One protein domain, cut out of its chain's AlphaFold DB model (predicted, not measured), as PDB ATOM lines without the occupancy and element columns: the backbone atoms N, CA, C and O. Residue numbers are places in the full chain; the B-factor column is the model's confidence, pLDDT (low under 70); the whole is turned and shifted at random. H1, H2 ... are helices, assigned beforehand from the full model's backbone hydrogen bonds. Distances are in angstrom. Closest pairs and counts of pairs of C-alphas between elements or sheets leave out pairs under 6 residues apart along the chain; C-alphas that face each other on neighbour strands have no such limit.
ATOM      1  N   GLN A  36     -41.160   0.065 -15.716       92.94
ATOM      2  CA  GLN A  36     -41.060  -0.036 -17.180       92.94
ATOM      3  C   GLN A  36     -41.124  -1.494 -17.652       92.94
ATOM      4  O   GLN A  36     -41.872  -1.798 -18.582       92.94
ATOM      5  N   HIS A  37     -40.400  -2.394 -16.981       93.62
ATOM      6  CA  HIS A  37     -40.435  -3.829 -17.263       93.62
ATOM      7  C   HIS A  37     -41.842  -4.412 -17.040       93.62
ATOM      8  O   HIS A  37     -42.392  -5.079 -17.914       93.62
ATOM      9  N   LEU A  38     -42.497  -4.099 -15.916       94.00
ATOM     10  CA  LEU A  38     -43.860  -4.573 -15.630       94.00
ATOM     11  C   LEU A  38     -44.891  -4.091 -16.661       94.00
ATOM     12  O   LEU A  38     -45.835  -4.820 -16.984       94.00
ATOM     13  N   LYS A  39     -44.726  -2.880 -17.203       93.25
ATOM     14  CA  LYS A  39     -45.565  -2.382 -18.303       93.25
ATOM     15  C   LYS A  39     -45.347  -3.186 -19.574       93.25
ATOM     16  O   LYS A  39     -46.335  -3.579 -20.196       93.25
ATOM     17  N   ALA A  40     -44.092  -3.455 -19.933       93.88
ATOM     18  CA  ALA A  40     -43.743  -4.284 -21.085       93.88
ATOM     19  C   ALA A  40     -44.415  -5.664 -20.994       93.88
ATOM     20  O   ALA A  40     -45.154  -6.048 -21.905       93.88
ATOM     21  N   GLU A  41     -44.287  -6.338 -19.850       94.75
ATOM     22  CA  GLU A  41     -44.928  -7.635 -19.594       94.75
ATOM     23  C   GLU A  41     -46.461  -7.556 -19.637       94.75
ATOM     24  O   GLU A  41     -47.129  -8.436 -20.183       94.75
ATOM     25  N   THR A  42     -47.047  -6.470 -19.124       95.00
ATOM     26  CA  THR A  42     -48.501  -6.246 -19.184       95.00
ATOM     27  C   THR A  42     -48.989  -6.120 -20.627       95.00
ATOM     28  O   THR A  42     -49.996  -6.727 -20.999       95.00
ATOM     29  N   VAL A  43     -48.283  -5.353 -21.458       94.94
ATOM     30  CA  VAL A  43     -48.615  -5.178 -22.880       94.94
ATOM     31  C   VAL A  43     -48.430  -6.476 -23.652       94.94
ATOM     32  O   VAL A  43     -49.311  -6.834 -24.437       94.94
ATOM     33  N   LYS A  44     -47.359  -7.226 -23.376       94.00
ATOM     34  CA  LYS A  44     -47.130  -8.560 -23.940       94.00
ATOM     35  C   LYS A  44     -48.280  -9.507 -23.610       94.00
ATOM     36  O   LYS A  44     -48.883 -10.084 -24.514       94.00
ATOM     37  N   ALA A  45     -48.673  -9.591 -22.340       94.12
ATOM     38  CA  ALA A  45     -49.783 -10.433 -21.904       94.12
ATOM     39  C   ALA A  45     -51.123 -10.026 -22.544       94.12
ATOM     40  O   ALA A  45     -51.905 -10.889 -22.953       94.12
ATOM     41  N   ARG A  46     -51.396  -8.720 -22.668       94.25
ATOM     42  CA  ARG A  46     -52.600  -8.201 -23.340       94.25
ATOM     43  C   ARG A  46     -52.610  -8.534 -24.831       94.25
ATOM     44  O   ARG A  46     -53.653  -8.938 -25.341       94.25
ATOM     45  N   TYR A  47     -51.469  -8.421 -25.509       92.94
ATOM     46  CA  TYR A  47     -51.326  -8.837 -26.903       92.94
ATOM     47  C   TYR A  47     -51.551 -10.348 -27.068       92.94
ATOM     48  O   TYR A  47     -52.365 -10.772 -27.884       92.94
ATOM     49  N   GLU A  48     -50.913 -11.187 -26.254       92.38
ATOM     50  CA  GLU A  48     -51.115 -12.641 -26.313       92.38
ATOM     51  C   GLU A  48     -52.565 -13.054 -26.019       92.38
ATOM     52  O   GLU A  48     -53.077 -14.023 -26.589       92.38
ATOM     53  N   LEU A  49     -53.241 -12.335 -25.119       92.50
ATOM     54  CA  LEU A  49     -54.654 -12.544 -24.832       92.50
ATOM     55  C   LEU A  49     -55.534 -12.115 -26.011       92.50
ATOM     56  O   LEU A  49     -56.475 -12.841 -26.344       92.50
ATOM     57  N   SER A  50     -55.222 -10.994 -26.668       92.25
ATOM     58  CA  SER A  50     -55.961 -10.540 -27.850       92.25
ATOM     59  C   SER A  50     -55.873 -11.561 -28.982       92.25
ATOM     60  O   SER A  50     -56.903 -11.906 -29.549       92.25
ATOM     61  N   GLN A  51     -54.705 -12.175 -29.207       90.12
ATOM     62  CA  GLN A  51     -54.554 -13.246 -30.203       90.12
ATOM     63  C   GLN A  51     -55.453 -14.461 -29.928       90.12
ATOM     64  O   GLN A  51     -55.848 -15.164 -30.856       90.12
ATOM     65  N   LYS A  52     -55.768 -14.739 -28.657       91.25
ATOM     66  CA  LYS A  52     -56.622 -15.871 -28.259       91.25
ATOM     67  C   LYS A  52     -58.111 -15.538 -28.333       91.25
ATOM     68  O   LYS A  52     -58.902 -16.421 -28.656       91.25
ATOM     69  N   LEU A  53     -58.493 -14.310 -27.979       90.12
ATOM     70  CA  LEU A  53     -59.893 -13.878 -27.902       90.12
ATOM     71  C   LEU A  53     -60.421 -13.310 -29.220       90.12
ATOM     72  O   LEU A  53     -61.604 -13.457 -29.517       90.12
ATOM     73  N   ASP A  54     -59.549 -12.677 -29.994       87.94
ATOM     74  CA  ASP A  54     -59.865 -11.981 -31.234       87.94
ATOM     75  C   ASP A  54     -58.765 -12.222 -32.290       87.94
ATOM     76  O   ASP A  54     -58.018 -11.312 -32.653       87.94
ATOM     77  N   LEU A  69     -51.909   2.062 -18.732       88.00
ATOM     78  CA  LEU A  69     -50.657   1.491 -18.222       88.00
ATOM     79  C   LEU A  69     -50.080   2.294 -17.046       88.00
ATOM     80  O   LEU A  69     -49.361   1.742 -16.212       88.00
ATOM     81  N   ASP A  70     -50.410   3.587 -16.963       80.00
ATOM     82  CA  ASP A  70     -49.669   4.550 -16.155       80.00
ATOM     83  C   ASP A  70     -50.595   5.485 -15.381       80.00
ATOM     84  O   ASP A  70     -51.561   6.024 -15.920       80.00
ATOM     85  N   THR A  71     -50.226   5.768 -14.131       81.06
ATOM     86  CA  THR A  71     -50.666   6.987 -13.448       81.06
ATOM     87  C   THR A  71     -49.528   7.999 -13.514       81.06
ATOM     88  O   THR A  71     -48.431   7.697 -13.043       81.06
ATOM     89  N   PRO A  72     -49.743   9.193 -14.084       78.69
ATOM     90  CA  PRO A  72     -48.681  10.177 -14.167       78.69
ATOM     91  C   PRO A  72     -48.247  10.691 -12.786       78.69
ATOM     92  O   PRO A  72     -49.080  10.998 -11.933       78.69
ATOM     93  N   HIS A  73     -46.936  10.847 -12.593       84.25
ATOM     94  CA  HIS A  73     -46.345  11.399 -11.367       84.25
ATOM     95  C   HIS A  73     -45.687  12.772 -11.578       84.25
ATOM     96  O   HIS A  73     -44.967  13.243 -10.702       84.25
ATOM     97  N   TYR A  74     -45.939  13.438 -12.711       76.69
ATOM     98  CA  TYR A  74     -45.275  14.694 -13.088       76.69
ATOM     99  C   TYR A  74     -45.468  15.835 -12.076       76.69
ATOM    100  O   TYR A  74     -44.592  16.685 -11.961       76.69
ATOM    101  N   ASP A  75     -46.568  15.847 -11.317       85.06
ATOM    102  CA  ASP A  75     -46.840  16.862 -10.286       85.06
ATOM    103  C   ASP A  75     -46.189  16.541  -8.927       85.06
ATOM    104  O   ASP A  75     -46.232  17.354  -8.002       85.06
ATOM    105  N   ASN A  76     -45.598  15.354  -8.763       90.69
ATOM    106  CA  ASN A  76     -44.950  14.974  -7.517       90.69
ATOM    107  C   ASN A  76     -43.558  15.617  -7.422       90.69
ATOM    108  O   ASN A  76     -42.683  15.340  -8.240       90.69
ATOM    109  N   LEU A  77     -43.334  16.425  -6.382       91.88
ATOM    110  CA  LEU A  77     -42.071  17.142  -6.175       91.88
ATOM    111  C   LEU A  77     -40.846  16.209  -6.130       91.88
ATOM    112  O   LEU A  77     -39.813  16.530  -6.708       91.88
ATOM    113  N   ALA A  78     -40.954  15.049  -5.475       90.38
ATOM    114  CA  ALA A  78     -39.842  14.101  -5.401       90.38
ATOM    115  C   ALA A  78     -39.533  13.496  -6.778       90.38
ATOM    116  O   ALA A  78     -38.367  13.361  -7.138       90.38
ATOM    117  N   TYR A  79     -40.565  13.198  -7.573       90.50
ATOM    118  CA  TYR A  79     -40.389  12.716  -8.942       90.50
ATOM    119  C   TYR A  79     -39.775  13.788  -9.858       90.50
ATOM    120  O   TYR A  79     -38.891  13.482 -10.655       90.50
ATOM    121  N   GLN A  80     -40.170  15.058  -9.704       90.88
ATOM    122  CA  GLN A  80     -39.573  16.186 -10.434       90.88
ATOM    123  C   GLN A  80     -38.078  16.349 -10.137       90.88
ATOM    124  O   GLN A  80     -37.278  16.499 -11.062       90.88
ATOM    125  N   GLU A  81     -37.687  16.299  -8.862       91.06
ATOM    126  CA  GLU A  81     -36.277  16.391  -8.470       91.06
ATOM    127  C   GLU A  81     -35.478  15.176  -8.956       91.06
ATOM    128  O   GLU A  81     -34.384  15.345  -9.495       91.06
ATOM    129  N   TYR A  82     -36.045  13.972  -8.866       92.38
ATOM    130  CA  TYR A  82     -35.455  12.761  -9.438       92.38
ATOM    131  C   TYR A  82     -35.176  12.910 -10.944       92.38
ATOM    132  O   TYR A  82     -34.038  12.712 -11.371       92.38
ATOM    133  N   MET A  83     -36.166  13.337 -11.739       92.94
ATOM    134  CA  MET A  83     -35.989  13.564 -13.182       92.94
ATOM    135  C   MET A  83     -34.917  14.621 -13.464       92.94
ATOM    136  O   MET A  83     -34.081  14.437 -14.349       92.94
ATOM    137  N   ARG A  84     -34.897  15.724 -12.703       91.06
ATOM    138  CA  ARG A  84     -33.878  16.771 -12.870       91.06
ATOM    139  C   ARG A  84     -32.468  16.237 -12.615       91.06
ATOM    140  O   ARG A  84     -31.552  16.604 -13.342       91.06
ATOM    141  N   ILE A  85     -32.295  15.408 -11.586       89.88
ATOM    142  CA  ILE A  85     -30.978  14.920 -11.158       89.88
ATOM    143  C   ILE A  85     -30.470  13.790 -12.064       89.88
ATOM    144  O   ILE A  85     -29.322  13.845 -12.496       89.88
ATOM    145  N   TYR A  86     -31.293  12.779 -12.358       90.75
ATOM    146  CA  TYR A  86     -30.855  11.582 -13.095       90.75
ATOM    147  C   TYR A  86     -30.944  11.722 -14.615       90.75
ATOM    148  O   TYR A  86     -30.190  11.076 -15.341       90.75
ATOM    149  N   TYR A  87     -31.864  12.553 -15.099       91.81
ATOM    150  CA  TYR A  87     -32.285  12.551 -16.498       91.81
ATOM    151  C   TYR A  87     -32.260  13.937 -17.148       91.81
ATOM    152  O   TYR A  87     -32.861  14.125 -18.203       91.81
ATOM    153  N   ASP A  88     -31.584  14.914 -16.531       90.44
ATOM    154  CA  ASP A  88     -31.518  16.309 -17.004       90.44
ATOM    155  C   ASP A  88     -32.916  16.912 -17.267       90.44
ATOM    156  O   ASP A  88     -33.155  17.659 -18.215       90.44
ATOM    157  N   GLY A  89     -33.887  16.528 -16.431       87.75
ATOM    158  CA  GLY A  89     -35.286  16.955 -16.530       87.75
ATOM    159  C   GLY A  89     -36.139  16.139 -17.504       87.75
ATOM    160  O   GLY A  89     -37.329  16.417 -17.640       87.75
ATOM    161  N   GLY A  90     -35.566  15.135 -18.165       90.94
ATOM    162  CA  GLY A  90     -36.303  14.179 -18.979       90.94
ATOM    163  C   GLY A  90     -37.111  13.187 -18.137       90.94
ATOM    164  O   GLY A  90     -36.647  12.719 -17.101       90.94
ATOM    165  N   ASP A  91     -38.314  12.840 -18.599       91.31
ATOM    166  CA  ASP A  91     -39.132  11.800 -17.970       91.31
ATOM    167  C   ASP A  91     -38.814  10.422 -18.569       91.31
ATOM    168  O   ASP A  91     -39.147  10.187 -19.738       91.31
ATOM    169  N   PRO A  92     -38.227   9.488 -17.796       91.56
ATOM    170  CA  PRO A  92     -37.895   8.156 -18.289       91.56
ATOM    171  C   PRO A  92     -39.114   7.356 -18.772       91.56
ATOM    172  O   PRO A  92     -38.969   6.508 -19.653       91.56
ATOM    173  N   MET A  93     -40.322   7.641 -18.274       89.56
ATOM    174  CA  MET A  93     -41.561   7.007 -18.759       89.56
ATOM    175  C   MET A  93     -42.033   7.561 -20.109       89.56
ATOM    176  O   MET A  93     -42.809   6.915 -20.808       89.56
ATOM    177  N   SER A  94     -41.536   8.728 -20.514       90.88
ATOM    178  CA  SER A  94     -41.894   9.389 -21.772       90.88
ATOM    179  C   SER A  94     -40.777   9.330 -22.818       90.88
ATOM    180  O   SER A  94     -40.908   9.888 -23.912       90.88
ATOM    181  N   PHE A  95     -39.656   8.671 -22.514       92.75
ATOM    182  CA  PHE A  95     -38.555   8.540 -23.459       92.75
ATOM    183  C   PHE A  95     -38.964   7.771 -24.704       92.75
ATOM    184  O   PHE A  95     -39.598   6.719 -24.644       92.75
ATOM    185  N   LYS A  96     -38.524   8.289 -25.856       93.06
ATOM    186  CA  LYS A  96     -38.841   7.726 -27.169       93.06
ATOM    187  C   LYS A  96     -38.506   6.238 -27.255       93.06
ATOM    188  O   LYS A  96     -39.280   5.479 -27.813       93.06
ATOM    189  N   GLU A  97     -37.373   5.825 -26.698       91.62
ATOM    190  CA  GLU A  97     -36.925   4.430 -26.725       91.62
ATOM    191  C   GLU A  97     -37.882   3.498 -25.975       91.62
ATOM    192  O   GLU A  97     -38.219   2.434 -26.494       91.62
ATOM    193  N   HIS A  98     -38.359   3.926 -24.801       91.06
ATOM    194  CA  HIS A  98     -39.350   3.192 -24.019       91.06
ATOM    195  C   HIS A  98     -40.701   3.154 -24.744       91.06
ATOM    196  O   HIS A  98     -41.242   2.075 -24.974       91.06
ATOM    197  N   VAL A  99     -41.204   4.308 -25.197       92.31
ATOM    198  CA  VAL A  99     -42.480   4.406 -25.928       92.31
ATOM    199  C   VAL A  99     -42.466   3.553 -27.201       92.31
ATOM    200  O   VAL A  99     -43.398   2.788 -27.449       92.31
ATOM    201  N   ASP A 100     -41.398   3.637 -27.997       93.25
ATOM    202  CA  ASP A 100     -41.250   2.848 -29.221       93.25
ATOM    203  C   ASP A 100     -41.177   1.341 -28.904       93.25
ATOM    204  O   ASP A 100     -41.693   0.536 -29.679       93.25
ATOM    205  N   SER A 101     -40.561   0.942 -27.783       92.56
ATOM    206  CA  SER A 101     -40.539  -0.460 -27.339       92.56
ATOM    207  C   SER A 101     -41.944  -0.957 -26.986       92.56
ATOM    208  O   SER A 101     -42.381  -1.976 -27.521       92.56
ATOM    209  N   MET A 102     -42.716  -0.185 -26.217       93.75
ATOM    210  CA  MET A 102     -44.103  -0.525 -25.878       93.75
ATOM    211  C   MET A 102     -44.985  -0.706 -27.121       93.75
ATOM    212  O   MET A 102     -45.766  -1.656 -27.203       93.75
ATOM    213  N   ILE A 103     -44.833   0.168 -28.123       92.94
ATOM    214  CA  ILE A 103     -45.557   0.067 -29.399       92.94
ATOM    215  C   ILE A 103     -45.182  -1.219 -30.147       92.94
ATOM    216  O   ILE A 103     -46.069  -1.881 -30.688       92.94
ATOM    217  N   ARG A 104     -43.896  -1.590 -30.178       92.38
ATOM    218  CA  ARG A 104     -43.439  -2.839 -30.813       92.38
ATOM    219  C   ARG A 104     -44.047  -4.069 -30.141       92.38
ATOM    220  O   ARG A 104     -44.598  -4.921 -30.840       92.38
ATOM    221  N   ILE A 105     -44.034  -4.121 -28.809       93.25
ATOM    222  CA  ILE A 105     -44.619  -5.236 -28.048       93.25
ATOM    223  C   ILE A 105     -46.127  -5.333 -28.320       93.25
ATOM    224  O   ILE A 105     -46.635  -6.419 -28.593       93.25
ATOM    225  N   ALA A 106     -46.843  -4.203 -28.359       91.75
ATOM    226  CA  ALA A 106     -48.271  -4.170 -28.693       91.75
ATOM    227  C   ALA A 106     -48.587  -4.632 -30.132       91.75
ATOM    228  O   ALA A 106     -49.736  -4.947 -30.443       91.75
ATOM    229  N   GLN A 107     -47.581  -4.677 -31.009       90.19
ATOM    230  CA  GLN A 107     -47.661  -5.201 -32.377       90.19
ATOM    231  C   GLN A 107     -47.173  -6.657 -32.490       90.19
ATOM    232  O   GLN A 107     -47.096  -7.186 -33.600       90.19
ATOM    233  N   GLY A 108     -46.834  -7.304 -31.370       86.69
ATOM    234  CA  GLY A 108     -46.325  -8.677 -31.335       86.69
ATOM    235  C   GLY A 108     -44.852  -8.820 -31.709       86.69
ATOM    236  O   GLY A 108     -44.400  -9.927 -31.999       86.69
ATOM    237  N   GLN A 109     -44.102  -7.719 -31.742       85.69
ATOM    238  CA  GLN A 109     -42.659  -7.746 -31.954       85.69
ATOM    239  C   GLN A 109     -41.995  -7.848 -30.582       85.69
ATOM    240  O   GLN A 109     -41.917  -6.849 -29.867       85.69
ATOM    241  N   ASP A 110     -41.577  -9.061 -30.211       69.19
ATOM    242  CA  ASP A 110     -40.884  -9.290 -28.941       69.19
ATOM    243  C   ASP A 110     -39.578  -8.487 -28.934       69.19
ATOM    244  O   ASP A 110     -38.793  -8.529 -29.887       69.19
ATOM    245  N   ASP A 111     -39.387  -7.701 -27.882       62.44
ATOM    246  CA  ASP A 111     -38.196  -6.890 -27.675       62.44
ATOM    247  C   ASP A 111     -37.495  -7.492 -26.457       62.44
ATOM    248  O   ASP A 111     -37.892  -7.217 -25.329       62.44
ATOM    249  N   ASP A 112     -36.468  -8.323 -26.678       58.62
ATOM    250  CA  ASP A 112     -35.653  -8.994 -25.637       58.62
ATOM    251  C   ASP A 112     -34.840  -7.996 -24.763       58.62
ATOM    252  O   ASP A 112     -33.760  -8.308 -24.262       58.62
ATOM    253  N   ARG A 113     -35.283  -6.740 -24.648       58.03
ATOM    254  CA  ARG A 113     -34.550  -5.626 -24.026       58.03
ATOM    255  C   ARG A 113     -34.786  -5.479 -22.527       58.03
ATOM    256  O   ARG A 113     -34.169  -4.593 -21.935       58.03
ATOM    257  N   TYR A 114     -35.656  -6.295 -21.940       53.62
ATOM    258  CA  TYR A 114     -36.130  -6.157 -20.567       53.62
ATOM    259  C   TYR A 114     -35.888  -7.401 -19.722       53.62
ATOM    260  O   TYR A 114     -35.878  -8.521 -20.276       53.62
TER     261      TYR A 114
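What this domain is: This is residues 36 to 54 and 69 to 114 of the 114 residues of an uncharacterized protein of Lachnoclostridium sp. An298 (UniProt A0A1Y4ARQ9). Two helices, H1 and H3, run side by side at a small angle, and a third helix, H2, is set crosswise beyond the end of the pair at which both of them begin, with a gap between it and them. The stretches 69 to 76 and 88 to 95 reach between H2 and the pair, and after H3 the last residues, 107 to 114, fold back. The printed part has 65 residues with three named helices, in the order H1, H2, H3, and no named strand; the class is all helix. The whole is loose, with a radius of gyration of the C-alphas of 14.2 A, and its outline is a rod that spans 43 by 20 by 14 A.

Where its parts are: Begin at C-alpha 36, at (-41.060, -0.036, -17.180); from there H1 runs through residues 36 to 53, the longest helix with 18 residues, 25.7 A from first to last C-alpha, and ends at C-alpha 53, at (-59.893, -13.878, -27.902). After the cut, go on to C-alpha 77 at (-42.071, 17.142, -6.175), where H2 begins; it holds residues 77 to 87 and measures 14.9 A. H3 follows as residues 96 to 106, 15.3 A long, and you will find its last C-alpha, 106, at (-48.271, -4.170, -28.693).

How they stand to each other: Look first at H1 and H3, which touch, with 12 pairs of C-alphas within 8 A. Their closest C-alphas are those of Lys 44 and Ile 105, 5.9 A apart. Their lines stand at a shallow tilt of 24 degrees, and they run the same way. Their centres are 12.5 A apart. Turn then to H2: it is apart from H1, and it is apart from H3 too, with no C-alpha within 8 A in either case. Along the backbones of H1, H2 and H3, every O i to N i+4 pair is within hydrogen-bond range.

The domain as a whole: To see the full extent, compare C-alphas 54 and 85: Asp 54 and Ile 85 have the two C-alphas farthest apart, at 44.3 A. The first and last printed C-alphas, of Gln 36 and Tyr 114, are 8.6 A apart, and Tyr 114 is the chain's last residue. Residues 55 to 68 are not printed, and C-alphas 54 and 69 stand 20.9 A apart across this cut, which falls in the link from H1 to H2. The link from H2 to H3, with 8 residues, is short. Read the B-factor column for the model's confidence: the mean pLDDT of the printed part is 88.3, and residues 110 to 114 are under 70.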